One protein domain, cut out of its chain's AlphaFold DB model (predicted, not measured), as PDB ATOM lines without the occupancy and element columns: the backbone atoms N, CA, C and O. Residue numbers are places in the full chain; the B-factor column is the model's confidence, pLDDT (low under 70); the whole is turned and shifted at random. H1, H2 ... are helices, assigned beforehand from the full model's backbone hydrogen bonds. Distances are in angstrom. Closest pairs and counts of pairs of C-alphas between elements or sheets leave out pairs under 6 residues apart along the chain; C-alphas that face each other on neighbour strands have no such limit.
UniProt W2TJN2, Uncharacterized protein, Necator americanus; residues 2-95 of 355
ATOM      1  N   LEU A   2      34.624  23.046  44.724       50.50
ATOM      2  CA  LEU A   2      33.202  22.842  44.389       50.50
ATOM      3  C   LEU A   2      32.307  24.085  44.589       50.50
ATOM      4  O   LEU A   2      31.197  24.129  44.065       50.50
ATOM      5  N   SER A   3      32.775  25.099  45.323       48.72
ATOM      6  CA  SER A   3      32.021  26.324  45.638       48.72
ATOM      7  C   SER A   3      31.846  27.286  44.454       48.72
ATOM      8  O   SER A   3      31.007  28.178  44.517       48.72
ATOM      9  N   THR A   4      32.599  27.100  43.366       55.09
ATOM     10  CA  THR A   4      32.589  27.962  42.169       55.09
ATOM     11  C   THR A   4      31.761  27.400  41.010       55.09
ATOM     12  O   THR A   4      31.765  27.973  39.923       55.09
ATOM     13  N   VAL A   5      31.089  26.262  41.200       56.88
ATOM     14  CA  VAL A   5      30.302  25.616  40.141       56.88
ATOM     15  C   VAL A   5      28.991  26.375  39.943       56.88
ATOM     16  O   VAL A   5      28.174  26.454  40.865       56.88
ATOM     17  N   GLN A   6      28.774  26.918  38.742       63.47
ATOM     18  CA  GLN A   6      27.475  27.436  38.334       63.47
ATOM     19  C   GLN A   6      26.585  26.259  37.969       63.47
ATOM     20  O   GLN A   6      26.774  25.558  36.982       63.47
ATOM     21  N   TRP A   7      25.608  26.016  38.824       58.94
ATOM     22  CA  TRP A   7      24.806  24.805  38.765       58.94
ATOM     23  C   TRP A   7      23.798  24.744  37.616       58.94
ATOM     24  O   TRP A   7      23.206  23.686  37.400       58.94
ATOM     25  N   ASP A   8      23.590  25.865  36.934       59.97
ATOM     26  CA  ASP A   8      22.697  25.975  35.783       59.97
ATOM     27  C   ASP A   8      23.455  25.742  34.459       59.97
ATOM     28  O   ASP A   8      22.833  25.528  33.418       59.97
ATOM     29  N   ASP A   9      24.794  25.701  34.502       70.00
ATOM     30  CA  ASP A   9      25.655  25.375  33.365       70.00
ATOM     31  C   ASP A   9      25.867  23.855  33.264       70.00
ATOM     32  O   ASP A   9      26.602  23.229  34.036       70.00
ATOM     33  N   LYS A  10      25.218  23.245  32.267       63.34
ATOM     34  CA  LYS A  10      25.279  21.799  32.023       63.34
ATOM     35  C   LYS A  10      26.687  21.304  31.677       63.34
ATOM     36  O   LYS A  10      27.019  20.175  32.043       63.34
ATOM     37  N   GLU A  11      27.510  22.096  30.993       66.88
ATOM     38  CA  GLU A  11      28.862  21.684  30.599       66.88
ATOM     39  C   GLU A  11      29.823  21.740  31.782       66.88
ATOM     40  O   GLU A  11      30.582  20.791  32.019       66.88
ATOM     41  N   GLN A  12      29.734  22.800  32.587       67.44
ATOM     42  CA  GLN A  12      30.533  22.923  33.802       67.44
ATOM     43  C   GLN A  12      30.203  21.801  34.794       67.44
ATOM     44  O   GLN A  12      31.104  21.159  35.341       67.44
ATOM     45  N   VAL A  13      28.916  21.500  34.975       62.34
ATOM     46  CA  VAL A  13      28.472  20.410  35.846       62.34
ATOM     47  C   VAL A  13      28.943  19.048  35.321       62.34
ATOM     48  O   VAL A  13      29.391  18.220  36.118       62.34
ATOM     49  N   ARG A  14      28.930  18.805  34.003       65.06
ATOM     50  CA  ARG A  14      29.437  17.555  33.408       65.06
ATOM     51  C   ARG A  14      30.942  17.374  33.628       65.06
ATOM     52  O   ARG A  14      31.368  16.295  34.034       65.06
ATOM     53  N   SER A  15      31.734  18.428  33.431       71.50
ATOM     54  CA  SER A  15      33.186  18.419  33.674       71.50
ATOM     55  C   SER A  15      33.525  18.091  35.136       71.50
ATOM     56  O   SER A  15      34.349  17.220  35.425       71.50
ATOM     57  N   VAL A  16      32.806  18.709  36.077       68.69
ATOM     58  CA  VAL A  16      32.958  18.446  37.517       68.69
ATOM     59  C   VAL A  16      32.509  17.024  37.883       68.69
ATOM     60  O   VAL A  16      33.116  16.388  38.742       68.69
ATOM     61  N   SER A  17      31.489  16.488  37.208       62.19
ATOM     62  CA  SER A  17      30.994  15.122  37.437       62.19
ATOM     63  C   SER A  17      32.038  14.049  37.099       62.19
ATOM     64  O   SER A  17      32.195  13.089  37.854       62.19
ATOM     65  N   GLU A  18      32.805  14.221  36.016       66.06
ATOM     66  CA  GLU A  18      33.914  13.315  35.668       66.06
ATOM     67  C   GLU A  18      35.064  13.388  36.681       66.06
ATOM     68  O   GLU A  18      35.608  12.365  37.104       66.06
ATOM     69  N   GLN A  19      35.391  14.589  37.165       66.94
ATOM     70  CA  GLN A  19      36.374  14.759  38.243       66.94
ATOM     71  C   GLN A  19      35.909  14.104  39.555       66.94
ATOM     72  O   GLN A  19      36.719  13.602  40.336       66.94
ATOM     73  N   LEU A  20      34.599  14.041  39.790       65.50
ATOM     74  CA  LEU A  20      34.028  13.380  40.960       65.50
ATOM     75  C   LEU A  20      33.932  11.876  40.831       65.50
ATOM     76  O   LEU A  20      34.027  11.198  41.848       65.50
ATOM     77  N   ARG A  21      33.827  11.329  39.620       65.81
ATOM     78  CA  ARG A  21      34.001   9.888  39.412       65.81
ATOM     79  C   ARG A  21      35.346   9.434  39.969       65.81
ATOM     80  O   ARG A  21      35.420   8.439  40.683       65.81
ATOM     81  N   ILE A  22      36.394  10.204  39.688       64.50
ATOM     82  CA  ILE A  22      37.738   9.968  40.213       64.50
ATOM     83  C   ILE A  22      37.735  10.064  41.748       64.50
ATOM     84  O   ILE A  22      38.274   9.184  42.417       64.50
ATOM     85  N   LEU A  23      37.067  11.070  42.318       68.56
ATOM     86  CA  LEU A  23      36.942  11.230  43.769       68.56
ATOM     87  C   LEU A  23      36.192  10.056  44.432       68.56
ATOM     88  O   LEU A  23      36.680   9.503  45.412       68.56
ATOM     89  N   PHE A  24      35.048   9.634  43.883       68.69
ATOM     90  CA  PHE A  24      34.266   8.488  44.361       68.69
ATOM     91  C   PHE A  24      35.080   7.191  44.318       68.69
ATOM     92  O   PHE A  24      35.053   6.428  45.284       68.69
ATOM     93  N   LEU A  25      35.861   6.984  43.253       66.25
ATOM     94  CA  LEU A  25      36.747   5.829  43.112       66.25
ATOM     95  C   LEU A  25      37.891   5.847  44.131       66.25
ATOM     96  O   LEU A  25      38.181   4.811  44.724       66.25
ATOM     97  N   TYR A  26      38.518   7.001  44.389       70.88
ATOM     98  CA  TYR A  26      39.621   7.094  45.355       70.88
ATOM     99  C   TYR A  26      39.207   6.709  46.775       70.88
ATOM    100  O   TYR A  26      39.986   6.069  47.484       70.88
ATOM    101  N   TRP A  27      37.975   7.025  47.183       72.56
ATOM    102  CA  TRP A  27      37.476   6.604  48.492       72.56
ATOM    103  C   TRP A  27      37.418   5.087  48.622       72.56
ATOM    104  O   TRP A  27      37.705   4.567  49.699       72.56
ATOM    105  N   ASP A  28      37.131   4.366  47.539       69.38
ATOM    106  CA  ASP A  28      37.065   2.909  47.563       69.38
ATOM    107  C   ASP A  28      38.428   2.218  47.735       69.38
ATOM    108  O   ASP A  28      38.457   1.093  48.240       69.38
ATOM    109  N   PHE A  29      39.543   2.911  47.473       73.00
ATOM    110  CA  PHE A  29      40.903   2.420  47.743       73.00
ATOM    111  C   PHE A  29      41.364   2.610  49.200       73.00
ATOM    112  O   PHE A  29      42.327   1.975  49.630       73.00
ATOM    113  N   ILE A  30      40.685   3.444  49.992       72.50
ATOM    114  CA  ILE A  30      41.024   3.665  51.410       72.50
ATOM    115  C   ILE A  30      40.378   2.570  52.269       72.50
ATOM    116  O   ILE A  30      39.174   2.370  52.131       72.50
ATOM    117  N   PRO A  31      41.072   1.880  53.195       77.56
ATOM    118  CA  PRO A  31      40.463   0.808  53.990       77.56
ATOM    119  C   PRO A  31      39.186   1.256  54.722       77.56
ATOM    120  O   PRO A  31      39.147   2.330  55.326       77.56
ATOM    121  N   ARG A  32      38.132   0.424  54.684       73.81
ATOM    122  CA  ARG A  32      36.785   0.772  55.194       73.81
ATOM    123  C   ARG A  32      36.785   1.259  56.648       73.81
ATOM    124  O   ARG A  32      36.019   2.157  56.974       73.81
ATOM    125  N   SER A  33      37.651   0.701  57.496       76.50
ATOM    126  CA  SER A  33      37.750   1.026  58.928       76.50
ATOM    127  C   SER A  33      38.217   2.457  59.210       76.50
ATOM    128  O   SER A  33      37.818   3.041  60.212       76.50
ATOM    129  N   VAL A  34      39.035   3.044  58.332       79.50
ATOM    130  CA  VAL A  34      39.595   4.396  58.525       79.50
ATOM    131  C   VAL A  34      38.933   5.447  57.636       79.50
ATOM    132  O   VAL A  34      39.037   6.641  57.912       79.50
ATOM    133  N   ARG A  35      38.207   5.012  56.601       79.19
ATOM    134  CA  ARG A  35      37.615   5.859  55.559       79.19
ATOM    135  C   ARG A  35      36.733   6.999  56.106       79.19
ATOM    136  O   ARG A  35      37.013   8.136  55.734       79.19
ATOM    137  N   PRO A  36      35.779   6.791  57.042       74.56
ATOM    138  CA  PRO A  36      34.989   7.895  57.603       74.56
ATOM    139  C   PRO A  36      35.829   8.954  58.320       74.56
ATOM    140  O   PRO A  36      35.586  10.149  58.179       74.56
ATOM    141  N   SER A  37      36.848   8.518  59.065       78.19
ATOM    142  CA  SER A  37      37.741   9.413  59.809       78.19
ATOM    143  C   SER A  37      38.631  10.226  58.873       78.19
ATOM    144  O   SER A  37      38.893  11.397  59.130       78.19
ATOM    145  N   VAL A  38      39.084   9.618  57.773       79.56
ATOM    146  CA  VAL A  38      39.860  10.308  56.736       79.56
ATOM    147  C   VAL A  38      38.979  11.313  55.991       79.56
ATOM    148  O   VAL A  38      39.386  12.458  55.823       79.56
ATOM    149  N   MET A  39      37.752  10.935  55.621       76.88
ATOM    150  CA  MET A  39      36.805  11.838  54.958       76.88
ATOM    151  C   MET A  39      36.461  13.051  55.829       76.88
ATOM    152  O   MET A  39      36.546  14.170  55.339       76.88
ATOM    153  N   LYS A  40      36.176  12.861  57.126       76.88
ATOM    154  CA  LYS A  40      35.913  13.970  58.066       76.88
ATOM    155  C   LYS A  40      37.113  14.903  58.273       76.88
ATOM    156  O   LYS A  40      36.922  16.055  58.634       76.88
ATOM    157  N   LYS A  41      38.344  14.416  58.075       80.06
ATOM    158  CA  LYS A  41      39.564  15.242  58.158       80.06
ATOM    159  C   LYS A  41      39.859  16.009  56.871       80.06
ATOM    160  O   LYS A  41      40.465  17.071  56.938       80.06
ATOM    161  N   LEU A  42      39.505  15.441  55.718       77.94
ATOM    162  CA  LEU A  42      39.835  15.998  54.404       77.94
ATOM    163  C   LEU A  42      38.737  16.891  53.824       77.94
ATOM    164  O   LEU A  42      39.037  17.728  52.979       77.94
ATOM    165  N   LEU A  43      37.485  16.703  54.239       79.56
ATOM    166  CA  LEU A  43      36.340  17.463  53.747       79.56
ATOM    167  C   LEU A  43      35.874  18.444  54.820       79.56
ATOM    168  O   LEU A  43      35.607  18.046  55.954       79.56
ATOM    169  N   THR A  44      35.746  19.719  54.454       81.12
ATOM    170  CA  THR A  44      35.077  20.707  55.309       81.12
ATOM    171  C   THR A  44      33.564  20.469  55.316       81.12
ATOM    172  O   THR A  44      33.026  19.820  54.416       81.12
ATOM    173  N   GLU A  45      32.835  21.017  56.293       78.31
ATOM    174  CA  GLU A  45      31.365  20.925  56.301       78.31
ATOM    175  C   GLU A  45      30.724  21.498  55.024       78.31
ATOM    176  O   GLU A  45      29.715  20.976  54.544       78.31
ATOM    177  N   GLU A  46      31.311  22.550  54.445       79.94
ATOM    178  CA  GLU A  46      30.858  23.123  53.175       79.94
ATOM    179  C   GLU A  46      31.073  22.158  52.005       79.94
ATOM    180  O   GLU A  46      30.172  21.987  51.178       79.94
ATOM    181  N   ASP A  47      32.220  21.471  51.961       78.94
ATOM    182  CA  ASP A  47      32.502  20.459  50.939       78.94
ATOM    183  C   ASP A  47      31.522  19.287  51.033       78.94
ATOM    184  O   ASP A  47      31.003  18.834  50.011       78.94
ATOM    185  N   VAL A  48      31.214  18.818  52.248       77.94
ATOM    186  CA  VAL A  48      30.238  17.737  52.452       77.94
ATOM    187  C   VAL A  48      28.840  18.173  51.999       77.94
ATOM    188  O   VAL A  48      28.168  17.417  51.292       77.94
ATOM    189  N   LYS A  49      28.409  19.402  52.319       80.19
ATOM    190  CA  LYS A  49      27.122  19.948  51.847       80.19
ATOM    191  C   LYS A  49      27.061  20.039  50.320       80.19
ATOM    192  O   LYS A  49      26.044  19.670  49.725       80.19
ATOM    193  N   LEU A  50      28.136  20.496  49.677       79.25
ATOM    194  CA  LEU A  50      28.234  20.588  48.216       79.25
ATOM    195  C   LEU A  50      28.205  19.205  47.556       79.25
ATOM    196  O   LEU A  50      27.430  19.002  46.620       79.25
ATOM    197  N   LEU A  51      28.989  18.254  48.070       79.06
ATOM    198  CA  LEU A  51      28.996  16.866  47.603       79.06
ATOM    199  C   LEU A  51      27.610  16.240  47.746       79.06
ATOM    200  O   LEU A  51      27.085  15.714  46.773       79.06
ATOM    201  N   SER A  52      26.969  16.381  48.908       81.50
ATOM    202  CA  SER A  52      25.611  15.880  49.130       81.50
ATOM    203  C   SER A  52      24.614  16.460  48.122       81.50
ATOM    204  O   SER A  52      23.854  15.716  47.496       81.50
ATOM    205  N   LYS A  53      24.631  17.783  47.903       82.69
ATOM    206  CA  LYS A  53      23.732  18.462  46.952       82.69
ATOM    207  C   LYS A  53      23.952  17.991  45.515       82.69
ATOM    208  O   LYS A  53      22.986  17.792  44.778       82.69
ATOM    209  N   LEU A  54      25.206  17.814  45.113       79.19
ATOM    210  CA  LEU A  54      25.560  17.372  43.770       79.19
ATOM    211  C   LEU A  54      25.207  15.908  43.540       79.19
ATOM    212  O   LEU A  54      24.536  15.604  42.558       79.19
ATOM    213  N   THR A  55      25.581  15.022  44.463       82.75
ATOM    214  CA  THR A  55      25.212  13.605  44.417       82.75
ATOM    215  C   THR A  55      23.693  13.454  44.349       82.75
ATOM    216  O   THR A  55      23.196  12.720  43.503       82.75
ATOM    217  N   THR A  56      22.942  14.234  45.133       83.94
ATOM    218  CA  THR A  56      21.471  14.266  45.075       83.94
ATOM    219  C   THR A  56      20.955  14.677  43.692       83.94
ATOM    220  O   THR A  56      20.042  14.047  43.173       83.94
ATOM    221  N   ARG A  57      21.539  15.708  43.062       83.44
ATOM    222  CA  ARG A  57      21.130  16.168  41.719       83.44
ATOM    223  C   ARG A  57      21.480  15.186  40.602       83.44
ATOM    224  O   ARG A  57      20.719  15.088  39.640       83.44
ATOM    225  N   ILE A  58      22.612  14.493  40.724       83.56
ATOM    226  CA  ILE A  58      23.008  13.415  39.812       83.56
ATOM    227  C   ILE A  58      22.000  12.267  39.921       83.56
ATOM    228  O   ILE A  58      21.419  11.865  38.920       83.56
ATOM    229  N   ILE A  59      21.745  11.791  41.144       85.19
ATOM    230  CA  ILE A  59      20.822  10.681  41.417       85.19
ATOM    231  C   ILE A  59      19.393  11.027  40.985       85.19
ATOM    232  O   ILE A  59      18.705  10.182  40.424       85.19
ATOM    233  N   SER A  60      18.961  12.275  41.183       84.12
ATOM    234  CA  SER A  60      17.623  12.718  40.786       84.12
ATOM    235  C   SER A  60      17.459  12.933  39.272       84.12
ATOM    236  O   SER A  60      16.473  13.535  38.853       84.12
ATOM    237  N   GLY A  61      18.462  12.597  38.452       78.69
ATOM    238  CA  GLY A  61      18.422  12.762  36.995       78.69
ATOM    239  C   GLY A  61      18.420  14.215  36.503       78.69
ATOM    240  O   GLY A  61      18.215  14.465  35.317       78.69
ATOM    241  N   LYS A  62      18.680  15.205  37.374       80.62
ATOM    242  CA  LYS A  62      18.740  16.628  36.971       80.62
ATOM    243  C   LYS A  62      19.987  16.943  36.146       80.62
ATOM    244  O   LYS A  62      20.052  17.980  35.492       80.62
ATOM    245  N   ILE A  63      20.979  16.058  36.206       76.31
ATOM    246  CA  ILE A  63      22.245  16.154  35.495       76.31
ATOM    247  C   ILE A  63      22.396  14.880  34.665       76.31
ATOM    248  O   ILE A  63      22.472  13.788  35.222       76.31
ATOM    249  N   GLY A  64      22.456  15.023  33.341       71.94
ATOM    250  CA  GLY A  64      22.735  13.905  32.443       71.94
ATOM    251  C   GLY A  64      24.199  13.485  32.553       71.94
ATOM    252  O   GLY A  64      25.089  14.243  32.170       71.94
ATOM    253  N   VAL A  65      24.442  12.285  33.071       78.56
ATOM    254  CA  VAL A  65      25.779  11.708  33.268       78.56
ATOM    255  C   VAL A  65      25.815  10.246  32.816       78.56
ATOM    256  O   VAL A  65      24.780   9.607  32.647       78.56
ATOM    257  N   GLU A  66      27.017   9.703  32.618       83.12
ATOM    258  CA  GLU A  66      27.191   8.301  32.234       83.12
ATOM    259  C   GLU A  66      26.766   7.333  33.351       83.12
ATOM    260  O   GLU A  66      26.934   7.617  34.541       83.12
ATOM    261  N   LYS A  67      26.315   6.128  32.965       86.00
ATOM    262  CA  LYS A  67      25.910   5.035  33.873       86.00
ATOM    263  C   LYS A  67      26.882   4.827  35.044       86.00
ATOM    264  O   LYS A  67      26.459   4.760  36.193       86.00
ATOM    265  N   LYS A  68      28.192   4.780  34.768       84.06
ATOM    266  CA  LYS A  68      29.228   4.555  35.797       84.06
ATOM    267  C   LYS A  68      29.263   5.660  36.853       84.06
ATOM    268  O   LYS A  68      29.557   5.394  38.019       84.06
ATOM    269  N   VAL A  69      28.991   6.901  36.450       82.38
ATOM    270  CA  VAL A  69      28.949   8.052  37.358       82.38
ATOM    271  C   VAL A  69      27.693   7.983  38.224       82.38
ATOM    272  O   VAL A  69      27.799   8.202  39.428       82.38
ATOM    273  N   LEU A  70      26.544   7.590  37.658       85.81
ATOM    274  CA  LEU A  70      25.307   7.345  38.417       85.81
ATOM    275  C   LEU A  70      25.491   6.242  39.461       85.81
ATOM    276  O   LEU A  70      25.204   6.460  40.636       85.81
ATOM    277  N   GLU A  71      26.036   5.089  39.069       86.94
ATOM    278  CA  GLU A  71      26.312   3.973  39.985       86.94
ATOM    279  C   GLU A  71      27.263   4.390  41.112       86.94
ATOM    280  O   GLU A  71      27.046   4.057  42.280       86.94
ATOM    281  N   SER A  72      28.309   5.152  40.780       84.00
ATOM    282  CA  SER A  72      29.259   5.669  41.767       84.00
ATOM    283  C   SER A  72      28.595   6.669  42.714       84.00
ATOM    284  O   SER A  72      28.825   6.605  43.919       84.00
ATOM    285  N   ALA A  73      27.735   7.549  42.196       84.81
ATOM    286  CA  ALA A  73      26.994   8.526  42.983       84.81
ATOM    287  C   ALA A  73      26.018   7.850  43.957       84.81
ATOM    288  O   ALA A  73      26.025   8.190  45.138       84.81
ATOM    289  N   ILE A  74      25.245   6.856  43.505       86.88
ATOM    290  CA  ILE A  74      24.327   6.077  44.354       86.88
ATOM    291  C   ILE A  74      25.102   5.347  45.453       86.88
ATOM    292  O   ILE A  74      24.772   5.461  46.634       86.88
ATOM    293  N   ASN A  75      26.178   4.645  45.089       85.75
ATOM    294  CA  ASN A  75      27.020   3.938  46.054       85.75
ATOM    295  C   ASN A  75      27.648   4.885  47.076       85.75
ATOM    296  O   ASN A  75      27.692   4.569  48.266       85.75
ATOM    297  N   PHE A  76      28.136   6.037  46.619       83.75
ATOM    298  CA  PHE A  76      28.705   7.054  47.488       83.75
ATOM    299  C   PHE A  76      27.653   7.611  48.448       83.75
ATOM    300  O   PHE A  76      27.915   7.730  49.647       83.75
ATOM    301  N   TYR A  77      26.453   7.894  47.934       85.81
ATOM    302  CA  TYR A  77      25.332   8.376  48.726       85.81
ATOM    303  C   TYR A  77      24.973   7.386  49.830       85.81
ATOM    304  O   TYR A  77      25.022   7.743  50.999       85.81
ATOM    305  N   MET A  78      24.707   6.126  49.482       84.19
ATOM    306  CA  MET A  78      24.300   5.109  50.456       84.19
ATOM    307  C   MET A  78      25.377   4.826  51.510       84.19
ATOM    308  O   MET A  78      25.053   4.598  52.672       84.19
ATOM    309  N   LYS A  79      26.660   4.824  51.124       82.75
ATOM    310  CA  LYS A  79      27.752   4.416  52.023       82.75
ATOM    311  C   LYS A  79      28.281   5.537  52.905       82.75
ATOM    312  O   LYS A  79      28.693   5.254  54.025       82.75
ATOM    313  N   TYR A  80      28.362   6.766  52.397       79.19
ATOM    314  CA  TYR A  80      29.161   7.808  53.052       79.19
ATOM    315  C   TYR A  80      28.363   9.024  53.460       79.19
ATOM    316  O   TYR A  80      28.648   9.568  54.521       79.19
ATOM    317  N   ILE A  81      27.368   9.441  52.672       80.25
ATOM    318  CA  ILE A  81      26.596  10.641  53.007       80.25
ATOM    319  C   ILE A  81      25.977  10.507  54.411       80.25
ATOM    320  O   ILE A  81      26.313  11.366  55.226       80.25
ATOM    321  N   PRO A  82      25.264   9.412  54.779       79.69
ATOM    322  CA  PRO A  82      24.752   9.161  56.137       79.69
ATOM    323  C   PRO A  82      25.757   9.337  57.281       79.69
ATOM    324  O   PRO A  82      25.379   9.684  58.392       79.69
ATOM    325  N   ILE A  83      27.042   9.086  57.023       79.12
ATOM    326  CA  ILE A  83      28.108   9.131  58.032       79.12
ATOM    327  C   ILE A  83      28.710  10.543  58.154       79.12
ATOM    328  O   ILE A  83      29.303  10.897  59.181       79.12
ATOM    329  N   LEU A  84      28.608  11.334  57.084       75.62
ATOM    330  CA  LEU A  84      29.271  12.625  56.938       75.62
ATOM    331  C   LEU A  84      28.367  13.819  57.264       75.62
ATOM    332  O   LEU A  84      28.903  14.859  57.637       75.62
ATOM    333  N   CYS A  85      27.042  13.687  57.167       72.94
ATOM    334  CA  CYS A  85      26.092  14.755  57.494       72.94
ATOM    335  C   CYS A  85      25.044  14.297  58.524       72.94
ATOM    336  O   CYS A  85      24.509  13.200  58.433       72.94
ATOM    337  N   GLU A  86      24.697  15.162  59.476       63.69
ATOM    338  CA  GLU A  86      23.515  14.975  60.331       63.69
ATOM    339  C   GLU A  86      22.266  15.545  59.629       63.69
ATOM    340  O   GLU A  86      22.348  16.581  58.967       63.69
ATOM    341  N   GLY A  87      21.109  14.875  59.743       60.59
ATOM    342  CA  GLY A  87      19.833  15.350  59.172       60.59
ATOM    343  C   GLY A  87      19.620  15.054  57.679       60.59
ATOM    344  O   GLY A  87      19.011  15.848  56.962       60.59
ATOM    345  N   ILE A  88      20.150  13.936  57.186       67.81
ATOM    346  CA  ILE A  88      20.067  13.558  55.771       67.81
ATOM    347  C   ILE A  88      18.680  13.046  55.407       67.81
ATOM    348  O   ILE A  88      18.101  12.227  56.118       67.81
ATOM    349  N   ARG A  89      18.203  13.491  54.241       71.25
ATOM    350  CA  ARG A  89      17.017  12.931  53.598       71.25
ATOM    351  C   ARG A  89      17.282  11.475  53.220       71.25
ATOM    352  O   ARG A  89      18.272  11.229  52.534       71.25
ATOM    353  N   PRO A  90      16.459  10.506  53.633       79.06
ATOM    354  CA  PRO A  90      16.621   9.130  53.193       79.06
ATOM    355  C   PRO A  90      16.575   9.049  51.661       79.06
ATOM    356  O   PRO A  90      15.985   9.891  50.982       79.06
ATOM    357  N   LEU A  91      17.226   8.029  51.097       81.31
ATOM    358  CA  LEU A  91      17.359   7.874  49.644       81.31
ATOM    359  C   LEU A  91      15.994   7.872  48.925       81.31
ATOM    360  O   LEU A  91      15.877   8.379  47.812       81.31
ATOM    361  N   GLU A  92      14.960   7.357  49.590       84.12
ATOM    362  CA  GLU A  92      13.572   7.328  49.114       84.12
ATOM    363  C   GLU A  92      12.913   8.713  48.964       84.12
ATOM    364  O   GLU A  92      12.005   8.868  48.152       84.12
ATOM    365  N   GLU A  93      13.388   9.743  49.676       83.50
ATOM    366  CA  GLU A  93      12.933  11.133  49.492       83.50
ATOM    367  C   GLU A  93      13.570  11.803  48.268       83.50
ATOM    368  O   GLU A  93      13.081  12.820  47.774       83.50
ATOM    369  N   ILE A  94      14.697  11.267  47.793       83.06
ATOM    370  CA  ILE A  94      15.412  11.782  46.620       83.06
ATOM    371  C   ILE A  94      14.919  11.090  45.356       83.06
ATOM    372  O   ILE A  94      14.769  11.729  44.315       83.06
ATOM    373  N   LEU A  95      14.698   9.781  45.445       85.88
ATOM    374  CA  LEU A  95      14.320   8.944  44.322       85.88
ATOM    375  C   LEU A  95      12.802   8.881  44.161       85.88
ATOM    376  O   LEU A  95      12.133   7.977  44.657       85.88
TER     377      LEU A  95
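What this domain is: This is residues 2 to 95 of the 355 residues of an uncharacterized protein of Necator americanus (UniProt W2TJN2). The long helix H1 crosses one side of a hairpin of H3 and H4; short H2 packs across the last turn of H4, and small H5 lies away from H1. The 94 printed residues hold five named helices, H1 to H5, and no named strand: all helix, compact, radius of gyration of the C-alphas 12.7 A, spans 36 by 26 by 25 A.

How they stand to each other: H1, residues 10 to 29, touches the hub H4, residues 67 to 84, at a steep tilt of 63 degrees; closest C-alphas Arg 21 and Val 69, 5.8 A. H3, residues 45 to 59, forms a hairpin with H4; closest C-alphas Thr 55 and Ala 73, 5.6 A. H2, residues 35 to 42, touches H4 with Lys 40 and Leu 84, closest C-alphas, 6.9 A. H5, residues 91 to 94, is apart from H1. O i to N i+4 pairs are within hydrogen-bond range throughout H2 and H3, in 14 of 16 in H1 and 12 of 14 in H4; H5 is too short.

Where its parts are: H1 runs 29.4 A from C-alpha 10 (25.279, 21.799, 32.023); H4, 24.5 A, has a kink of 41 degrees near residue 78.

The domain as a whole: The printed part has no cut; no link is long. pLDDT is under 70 in 26 residues.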